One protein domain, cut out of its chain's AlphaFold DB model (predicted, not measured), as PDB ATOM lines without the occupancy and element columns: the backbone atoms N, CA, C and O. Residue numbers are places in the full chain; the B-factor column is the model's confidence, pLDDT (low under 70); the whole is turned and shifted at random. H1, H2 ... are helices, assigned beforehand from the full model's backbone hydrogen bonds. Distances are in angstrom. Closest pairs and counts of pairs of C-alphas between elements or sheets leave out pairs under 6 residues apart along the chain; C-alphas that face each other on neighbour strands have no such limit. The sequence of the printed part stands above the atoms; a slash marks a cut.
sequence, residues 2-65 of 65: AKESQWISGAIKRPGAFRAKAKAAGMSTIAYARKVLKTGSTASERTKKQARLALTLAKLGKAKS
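AT A GLANCE: This is residues 2 to 65 of the 65 residues of an uncharacterized protein of Thaumarchaeota archaeon (UniProt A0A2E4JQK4). A long helix, H4, is crossed near its first part by the shorter H3, and the short H2 packs on H3 about perpendicular to it. H1 is held away from these three helices as an arm, its residues 2 to 7 sticking out, and residues 59 to 65, the far end of H4 and the tail after it, stick out too. The printed part has 64 residues with four named helices, in the order H1, H2, H3, H4, and no named strand; the class is all helix. The whole is compact, with a radius of gyration of the C-alphas of 12.3 A, yet only just elongated, spanning 38 by 25 by 20 A.

IN THESE COORDINATES: H4, residues 45 to 63, measures 27.2 A from C-alpha 45 at (15.937, 14.586, -86.938) to C-alpha 63 at (42.699, 9.642, -86.597). H3 is residues 29 to 37, 12.3 A long, and H2 is residues 17 to 24, 10.7 A. H1, residues 2 to 11, measures 15.2 A and begins at C-alpha 2, (42.738, 19.677, -72.744).

HOW THE PARTS SIT: H4 touches H3 with residues 47 to 55 alone, at a steep tilt of 46 degrees, opposite ways; their closest C-alphas, of Ala 51 and Ala 33, are 4.3 A apart. H2 touches H3, about perpendicular at 84 degrees, the closest C-alphas being those of Ala 22 and Thr 29, 5.3 A. With residues 47 to 51 alone, H4 only just touches H2, with 3 pairs of C-alphas within 8 A, the closest those of Gln 50 and Phe 18 at 6.3 A. The helix packing is mostly crossed, with no touching pair at a shallow tilt. H1 is apart from H2, H3 and H4. Each O i to N i+4 pair is within hydrogen-bond range in H2, H3 and H4, against 3 of 6 in H1.

THE WHOLE: The C-alphas of Lys 3 and Gly 40 are the two farthest apart, at 38.9 A. The printed part has no cut and no long link. Mean pLDDT of the printed part is 84.8; residues 2 to 6 and 63 to 65 are under 70.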
ATOM      1  N   ALA A   2      44.004  19.344 -73.424       51.09
ATOM      2  CA  ALA A   2      42.738  19.677 -72.744       51.09
ATOM      3  C   ALA A   2      41.929  20.801 -73.431       51.09
ATOM      4  O   ALA A   2      40.703  20.754 -73.473       51.09
ATOM      5  N   LYS A   3      42.609  21.797 -74.012       53.50
ATOM      6  CA  LYS A   3      41.984  23.046 -74.485       53.50
ATOM      7  C   LYS A   3      41.130  22.880 -75.755       53.50
ATOM      8  O   LYS A   3      40.120  23.557 -75.909       53.50
ATOM      9  N   GLU A   4      41.476  21.927 -76.623       56.41
ATOM     10  CA  GLU A   4      40.748  21.659 -77.876       56.41
ATOM     11  C   GLU A   4      39.445  20.873 -77.655       56.41
ATOM     12  O   GLU A   4      38.418  21.139 -78.270       56.41
ATOM     13  N   SER A   5      39.441  19.921 -76.721       58.19
ATOM     14  CA  SER A   5      38.228  19.162 -76.395       58.19
ATOM     15  C   SER A   5      37.171  20.024 -75.696       58.19
ATOM     16  O   SER A   5      35.976  19.727 -75.779       58.19
ATOM     17  N   GLN A   6      37.587  21.106 -75.028       64.81
ATOM     18  CA  GLN A   6      36.686  22.001 -74.303       64.81
ATOM     19  C   GLN A   6      35.894  22.940 -75.221       64.81
ATOM     20  O   GLN A   6      34.709  23.134 -74.958       64.81
ATOM     21  N   TRP A   7      36.467  23.462 -76.318       70.88
ATOM     22  CA  TRP A   7      35.707  24.353 -77.216       70.88
ATOM     23  C   TRP A   7      34.577  23.605 -77.939       70.88
ATOM     24  O   TRP A   7      33.457  24.107 -78.026       70.88
ATOM     25  N   ILE A   8      34.825  22.360 -78.367       70.44
ATOM     26  CA  ILE A   8      33.806  21.504 -78.999       70.44
ATOM     27  C   ILE A   8      32.719  21.128 -77.988       70.44
ATOM     28  O   ILE A   8      31.531  21.160 -78.305       70.44
ATOM     29  N   SER A   9      33.113  20.793 -76.757       70.00
ATOM     30  CA  SER A   9      32.165  20.428 -75.698       70.00
ATOM     31  C   SER A   9      31.293  21.615 -75.276       70.00
ATOM     32  O   SER A   9      30.097  21.428 -75.061       70.00
ATOM     33  N   GLY A  10      31.858  22.826 -75.227       73.81
ATOM     34  CA  GLY A  10      31.134  24.064 -74.920       73.81
ATOM     35  C   GLY A  10      30.114  24.466 -75.990       73.81
ATOM     36  O   GLY A  10      29.064  25.013 -75.666       73.81
ATOM     37  N   ALA A  11      30.360  24.124 -77.259       76.50
ATOM     38  CA  ALA A  11      29.416  24.369 -78.353       76.50
ATOM     39  C   ALA A  11      28.212  23.401 -78.353       76.50
ATOM     40  O   ALA A  11      27.163  23.677 -78.948       76.50
ATOM     41  N   ILE A  12      28.323  22.246 -77.686       75.94
ATOM     42  CA  ILE A  12      27.249  21.253 -77.623       75.94
ATOM     43  C   ILE A  12      26.288  21.621 -76.486       75.94
ATOM     44  O   ILE A  12      26.534  21.314 -75.328       75.94
ATOM     45  N   LYS A  13      25.111  22.168 -76.825       75.88
ATOM     46  CA  LYS A  13      24.072  22.577 -75.847       75.88
ATOM     47  C   LYS A  13      23.623  21.490 -74.854       75.88
ATOM     48  O   LYS A  13      23.008  21.803 -73.844       75.88
ATOM     49  N   ARG A  14      23.799  20.204 -75.182       77.94
ATOM     50  CA  ARG A  14      23.425  19.065 -74.319       77.94
ATOM     51  C   ARG A  14      24.483  17.963 -74.425       77.94
ATOM     52  O   ARG A  14      24.259  16.995 -75.169       77.94
ATOM     53  N   PRO A  15      25.638  18.114 -73.759       81.00
ATOM     54  CA  PRO A  15      26.688  17.109 -73.807       81.00
ATOM     55  C   PRO A  15      26.169  15.797 -73.202       81.00
ATOM     56  O   PRO A  15      25.342  15.790 -72.295       81.00
ATOM     57  N   GLY A  16      26.569  14.660 -73.768       84.19
ATOM     58  CA  GLY A  16      26.187  13.335 -73.258       84.19
ATOM     59  C   GLY A  16      24.736  12.890 -73.505       84.19
ATOM     60  O   GLY A  16      24.457  11.698 -73.380       84.19
ATOM     61  N   ALA A  17      23.823  13.762 -73.949       89.88
ATOM     62  CA  ALA A  17      22.409  13.406 -74.137       89.88
ATOM     63  C   ALA A  17      22.193  12.238 -75.119       89.88
ATOM     64  O   ALA A  17      21.295  11.418 -74.944       89.88
ATOM     65  N   PHE A  18      23.030  12.135 -76.153       91.94
ATOM     66  CA  PHE A  18      22.975  11.017 -77.096       91.94
ATOM     67  C   PHE A  18      23.503   9.707 -76.492       91.94
ATOM     68  O   PHE A  18      22.927   8.647 -76.720       91.94
ATOM     69  N   ARG A  19      24.550   9.783 -75.660       91.88
ATOM     70  CA  ARG A  19      25.086   8.630 -74.922       91.88
ATOM     71  C   ARG A  19      24.068   8.096 -73.913       91.88
ATOM     72  O   ARG A  19      23.941   6.885 -73.783       91.88
ATOM     73  N   ALA A  20      23.311   8.974 -73.255       94.06
ATOM     74  CA  ALA A  20      22.227   8.575 -72.356       94.06
ATOM     75  C   ALA A  20      21.129   7.788 -73.095       94.06
ATOM     76  O   ALA A  20      20.735   6.720 -72.637       94.06
ATOM     77  N   LYS A  21      20.707   8.252 -74.281       92.31
ATOM     78  CA  LYS A  21      19.758   7.517 -75.141       92.31
ATOM     79  C   LYS A  21      20.293   6.154 -75.576       92.31
ATOM     80  O   LYS A  21      19.556   5.176 -75.553       92.31
ATOM     81  N   ALA A  22      21.571   6.086 -75.952       94.38
ATOM     82  CA  ALA A  22      22.211   4.827 -76.323       94.38
ATOM     83  C   ALA A  22      22.229   3.837 -75.147       94.38
ATOM     84  O   ALA A  22      21.825   2.690 -75.314       94.38
ATOM     85  N   LYS A  23      22.601   4.306 -73.947       94.75
ATOM     86  CA  LYS A  23      22.595   3.502 -72.716       94.75
ATOM     87  C   LYS A  23      21.192   3.003 -72.368       94.75
ATOM     88  O   LYS A  23      21.041   1.830 -72.055       94.75
ATOM     89  N   ALA A  24      20.177   3.861 -72.477       93.75
ATOM     90  CA  ALA A  24      18.780   3.472 -72.270       93.75
ATOM     91  C   ALA A  24      18.312   2.411 -73.281       93.75
ATOM     92  O   ALA A  24      17.513   1.548 -72.946       93.75
ATOM     93  N   ALA A  25      18.846   2.439 -74.504       92.31
ATOM     94  CA  ALA A  25      18.601   1.420 -75.520       92.31
ATOM     95  C   ALA A  25      19.470   0.153 -75.361       92.31
ATOM     96  O   ALA A  25      19.422  -0.707 -76.238       92.31
ATOM     97  N   GLY A  26      20.298   0.052 -74.312       95.62
ATOM     98  CA  GLY A  26      21.224  -1.069 -74.104       95.62
ATOM     99  C   GLY A  26      22.338  -1.159 -75.154       95.62
ATOM    100  O   GLY A  26      22.906  -2.222 -75.370       95.62
ATOM    101  N   MET A  27      22.637  -0.059 -75.851       94.31
ATOM    102  CA  MET A  27      23.567  -0.029 -76.980       94.31
ATOM    103  C   MET A  27      24.771   0.863 -76.693       94.31
ATOM    104  O   MET A  27      24.681   1.885 -76.009       94.31
ATOM    105  N   SER A  28      25.910   0.534 -77.304       93.62
ATOM    106  CA  SER A  28      27.026   1.476 -77.374       93.62
ATOM    107  C   SER A  28      26.624   2.713 -78.186       93.62
ATOM    108  O   SER A  28      25.778   2.641 -79.081       93.62
ATOM    109  N   THR A  29      27.256   3.858 -77.922       93.31
ATOM    110  CA  THR A  29      26.970   5.115 -78.639       93.31
ATOM    111  C   THR A  29      27.057   4.943 -80.159       93.31
ATOM    112  O   THR A  29      26.231   5.478 -80.894       93.31
ATOM    113  N   ILE A  30      28.028   4.158 -80.639       93.88
ATOM    114  CA  ILE A  30      28.242   3.911 -82.070       93.88
ATOM    115  C   ILE A  30      27.212   2.934 -82.636       93.88
ATOM    116  O   ILE A  30      26.683   3.181 -83.720       93.88
ATOM    117  N   ALA A  31      26.883   1.861 -81.912       94.50
ATOM    118  CA  ALA A  31      25.832   0.934 -82.329       94.50
ATOM    119  C   ALA A  31      24.476   1.649 -82.424       94.50
ATOM    120  O   ALA A  31      23.774   1.533 -83.429       94.50
ATOM    121  N   TYR A  32      24.157   2.479 -81.429       95.50
ATOM    122  CA  TYR A  32      22.949   3.294 -81.429       95.50
ATOM    123  C   TYR A  32      22.947   4.320 -82.568       95.50
ATOM    124  O   TYR A  32      21.933   4.484 -83.239       95.50
ATOM    125  N   ALA A  33      24.085   4.960 -82.860       95.25
ATOM    126  CA  ALA A  33      24.204   5.864 -84.005       95.25
ATOM    127  C   ALA A  33      23.917   5.168 -85.340       95.25
ATOM    128  O   ALA A  33      23.166   5.702 -86.155       95.25
ATOM    129  N   ARG A  34      24.452   3.960 -85.548       95.12
ATOM    130  CA  ARG A  34      24.178   3.159 -86.751       95.12
ATOM    131  C   ARG A  34      22.704   2.765 -86.845       95.12
ATOM    132  O   ARG A  34      22.115   2.906 -87.911       95.12
ATOM    133  N   LYS A  35      22.089   2.349 -85.731       94.50
ATOM    134  CA  LYS A  35      20.651   2.036 -85.663       94.50
ATOM    135  C   LYS A  35      19.791   3.242 -86.039       94.50
ATOM    136  O   LYS A  35      18.900   3.124 -86.870       94.50
ATOM    137  N   VAL A  36      20.081   4.402 -85.454       94.38
ATOM    138  CA  VAL A  36      19.339   5.654 -85.673       94.38
ATOM    139  C   VAL A  36      19.436   6.144 -87.120       94.38
ATOM    140  O   VAL A  36      18.498   6.778 -87.599       94.38
ATOM    141  N   LEU A  37      20.547   5.868 -87.806       94.94
ATOM    142  CA  LEU A  37      20.779   6.275 -89.194       94.94
ATOM    143  C   LEU A  37      20.348   5.235 -90.232       94.94
ATOM    144  O   LEU A  37      20.436   5.518 -91.424       94.94
ATOM    145  N   LYS A  38      19.876   4.059 -89.808       95.00
ATOM    146  CA  LYS A  38      19.363   3.038 -90.721       95.00
ATOM    147  C   LYS A  38      18.117   3.554 -91.450       95.00
ATOM    148  O   LYS A  38      17.285   4.252 -90.865       95.00
ATOM    149  N   THR A  39      17.977   3.190 -92.721       87.88
ATOM    150  CA  THR A  39      16.781   3.468 -93.525       87.88
ATOM    151  C   THR A  39      15.544   2.899 -92.822       87.88
ATOM    152  O   THR A  39      15.577   1.765 -92.347       87.88
ATOM    153  N   GLY A  40      14.486   3.703 -92.686       86.12
ATOM    154  CA  GLY A  40      13.280   3.340 -91.924       86.12
ATOM    155  C   GLY A  40      13.336   3.631 -90.416       86.12
ATOM    156  O   GLY A  40      12.393   3.324 -89.695       86.12
ATOM    157  N   SER A  41      14.413   4.239 -89.910       90.19
ATOM    158  CA  SER A  41      14.484   4.678 -88.511       90.19
ATOM    159  C   SER A  41      13.476   5.794 -88.210       90.19
ATOM    160  O   SER A  41      13.522   6.871 -88.810       90.19
ATOM    161  N   THR A  42      12.628   5.563 -87.206       91.50
ATOM    162  CA  THR A  42      11.641   6.522 -86.674       91.50
ATOM    163  C   THR A  42      12.261   7.577 -85.750       91.50
ATOM    164  O   THR A  42      11.561   8.398 -85.155       91.50
ATOM    165  N   ALA A  43      13.588   7.576 -85.596       90.69
ATOM    166  CA  ALA A  43      14.275   8.531 -84.746       90.69
ATOM    167  C   ALA A  43      14.107   9.967 -85.264       90.69
ATOM    168  O   ALA A  43      14.229  10.239 -86.457       90.69
ATOM    169  N   SER A  44      13.914  10.913 -84.342       92.44
ATOM    170  CA  SER A  44      13.785  12.329 -84.692       92.44
ATOM    171  C   SER A  44      15.027  12.878 -85.395       92.44
ATOM    172  O   SER A  44      16.155  12.455 -85.118       92.44
ATOM    173  N   GLU A  45      14.844  13.906 -86.226       92.44
ATOM    174  CA  GLU A  45      15.937  14.586 -86.938       92.44
ATOM    175  C   GLU A  45      17.054  15.049 -85.994       92.44
ATOM    176  O   GLU A  45      18.242  14.916 -86.290       92.44
ATOM    177  N   ARG A  46      16.696  15.503 -84.787       91.19
ATOM    178  CA  ARG A  46      17.671  15.840 -83.741       91.19
ATOM    179  C   ARG A  46      18.526  14.639 -83.338       91.19
ATOM    180  O   ARG A  46      19.735  14.778 -83.176       91.19
ATOM    181  N   THR A  47      17.915  13.472 -83.163       92.38
ATOM    182  CA  THR A  47      18.623  12.243 -82.776       92.38
ATOM    183  C   THR A  47      19.508  11.746 -83.921       92.38
ATOM    184  O   THR A  47      20.643  11.348 -83.670       92.38
ATOM    185  N   LYS A  48      19.064  11.878 -85.178       93.81
ATOM    186  CA  LYS A  48      19.892  11.595 -86.362       93.81
ATOM    187  C   LYS A  48      21.100  12.532 -86.469       93.81
ATOM    188  O   LYS A  48      22.214  12.063 -86.689       93.81
ATOM    189  N   LYS A  49      20.927  13.840 -86.241       92.62
ATOM    190  CA  LYS A  49      22.045  14.807 -86.199       92.62
ATOM    191  C   LYS A  49      23.053  14.462 -85.098       92.62
ATOM    192  O   LYS A  49      24.255  14.455 -85.348       92.62
ATOM    193  N   GLN A  50      22.570  14.100 -83.908       92.75
ATOM    194  CA  GLN A  50      23.418  13.638 -82.802       92.75
ATOM    195  C   GLN A  50      24.177  12.343 -83.143       92.75
ATOM    196  O   GLN A  50      25.355  12.230 -82.815       92.75
ATOM    197  N   ALA A  51      23.535  11.403 -83.842       94.62
ATOM    198  CA  ALA A  51      24.168  10.173 -84.310       94.62
ATOM    199  C   ALA A  51      25.298  10.447 -85.313       94.62
ATOM    200  O   ALA A  51      26.389   9.899 -85.166       94.62
ATOM    201  N   ARG A  52      25.072  11.333 -86.294       94.19
ATOM    202  CA  ARG A  52      26.112  11.746 -87.255       94.19
ATOM    203  C   ARG A  52      27.300  12.386 -86.542       94.19
ATOM    204  O   ARG A  52      28.429  11.978 -86.783       94.19
ATOM    205  N   LEU A  53      27.040  13.307 -85.611       91.62
ATOM    206  CA  LEU A  53      28.088  13.931 -84.801       91.62
ATOM    207  C   LEU A  53      28.893  12.885 -84.015       91.62
ATOM    208  O   LEU A  53      30.117  12.934 -84.024       91.62
ATOM    209  N   ALA A  54      28.230  11.914 -83.381       92.00
ATOM    210  CA  ALA A  54      28.909  10.853 -82.640       92.00
ATOM    211  C   ALA A  54      29.836  10.008 -83.534       92.00
ATOM    212  O   ALA A  54      30.947   9.681 -83.122       92.00
ATOM    213  N   LEU A  55      29.410   9.691 -84.763       91.94
ATOM    214  CA  LEU A  55      30.257   8.997 -85.737       91.94
ATOM    215  C   LEU A  55      31.450   9.854 -86.172       91.94
ATOM    216  O   LEU A  55      32.561   9.338 -86.254       91.94
ATOM    217  N   THR A  56      31.240  11.150 -86.419       91.56
ATOM    218  CA  THR A  56      32.319  12.082 -86.773       91.56
ATOM    219  C   THR A  56      33.349  12.188 -85.653       91.56
ATOM    220  O   THR A  56      34.534  12.002 -85.902       91.56
ATOM    221  N   LEU A  57      32.911  12.400 -84.409       87.50
ATOM    222  CA  LEU A  57      33.804  12.477 -83.250       87.50
ATOM    223  C   LEU A  57      34.596  11.178 -83.052       87.50
ATOM    224  O   LEU A  57      35.787  11.227 -82.762       87.50
ATOM    225  N   ALA A  58      33.968  10.018 -83.259       87.69
ATOM    226  CA  ALA A  58      34.658   8.734 -83.175       87.69
ATOM    227  C   ALA A  58      35.729   8.559 -84.264       87.69
ATOM    228  O   ALA A  58      36.792   8.010 -83.986       87.69
ATOM    229  N   LYS A  59      35.475   9.040 -85.491       87.38
ATOM    230  CA  LYS A  59      36.477   9.052 -86.570       87.38
ATOM    231  C   LYS A  59      37.647   9.981 -86.244       87.38
ATOM    232  O   LYS A  59      38.788   9.570 -86.395       87.38
ATOM    233  N   LEU A  60      37.365  11.190 -85.755       84.25
ATOM    234  CA  LEU A  60      38.397  12.149 -85.348       84.25
ATOM    235  C   LEU A  60      39.259  11.609 -84.200       84.25
ATOM    236  O   LEU A  60      40.472  11.775 -84.216       84.25
ATOM    237  N   GLY A  61      38.647  10.915 -83.235       79.44
ATOM    238  CA  GLY A  61      39.376  10.250 -82.155       79.44
ATOM    239  C   GLY A  61      40.303   9.136 -82.650       79.44
ATOM    240  O   GLY A  61      41.418   9.033 -82.159       79.44
ATOM    241  N   LYS A  62      39.875   8.354 -83.652       75.19
ATOM    242  CA  LYS A  62      40.704   7.311 -84.285       75.19
ATOM    243  C   LYS A  62      41.831   7.856 -85.162       75.19
ATOM    244  O   LYS A  62      42.852   7.207 -85.289       75.19
ATOM    245  N   ALA A  63      41.646   9.012 -85.797       63.75
ATOM    246  CA  ALA A  63      42.699   9.642 -86.597       63.75
ATOM    247  C   ALA A  63      43.812  10.261 -85.733       63.75
ATOM    248  O   ALA A  63      44.874  10.593 -86.246       63.75
ATOM    249  N   LYS A  64      43.555  10.453 -84.431       55.88
ATOM    250  CA  LYS A  64      44.511  11.013 -83.467       55.88
ATOM    251  C   LYS A  64      45.344   9.934 -82.751       55.88
ATOM    252  O   LYS A  64      46.294  10.295 -82.064       55.88
ATOM    253  N   SER A  65      44.946   8.665 -82.849       50.19
ATOM    254  CA  SER A  65      45.561   7.519 -82.164       50.19
ATOM    255  C   SER A  65      46.549   6.780 -83.043       50.19
ATOM    256  O   SER A  65      46.162   6.529 -84.206       50.19
TER     257      SER A  65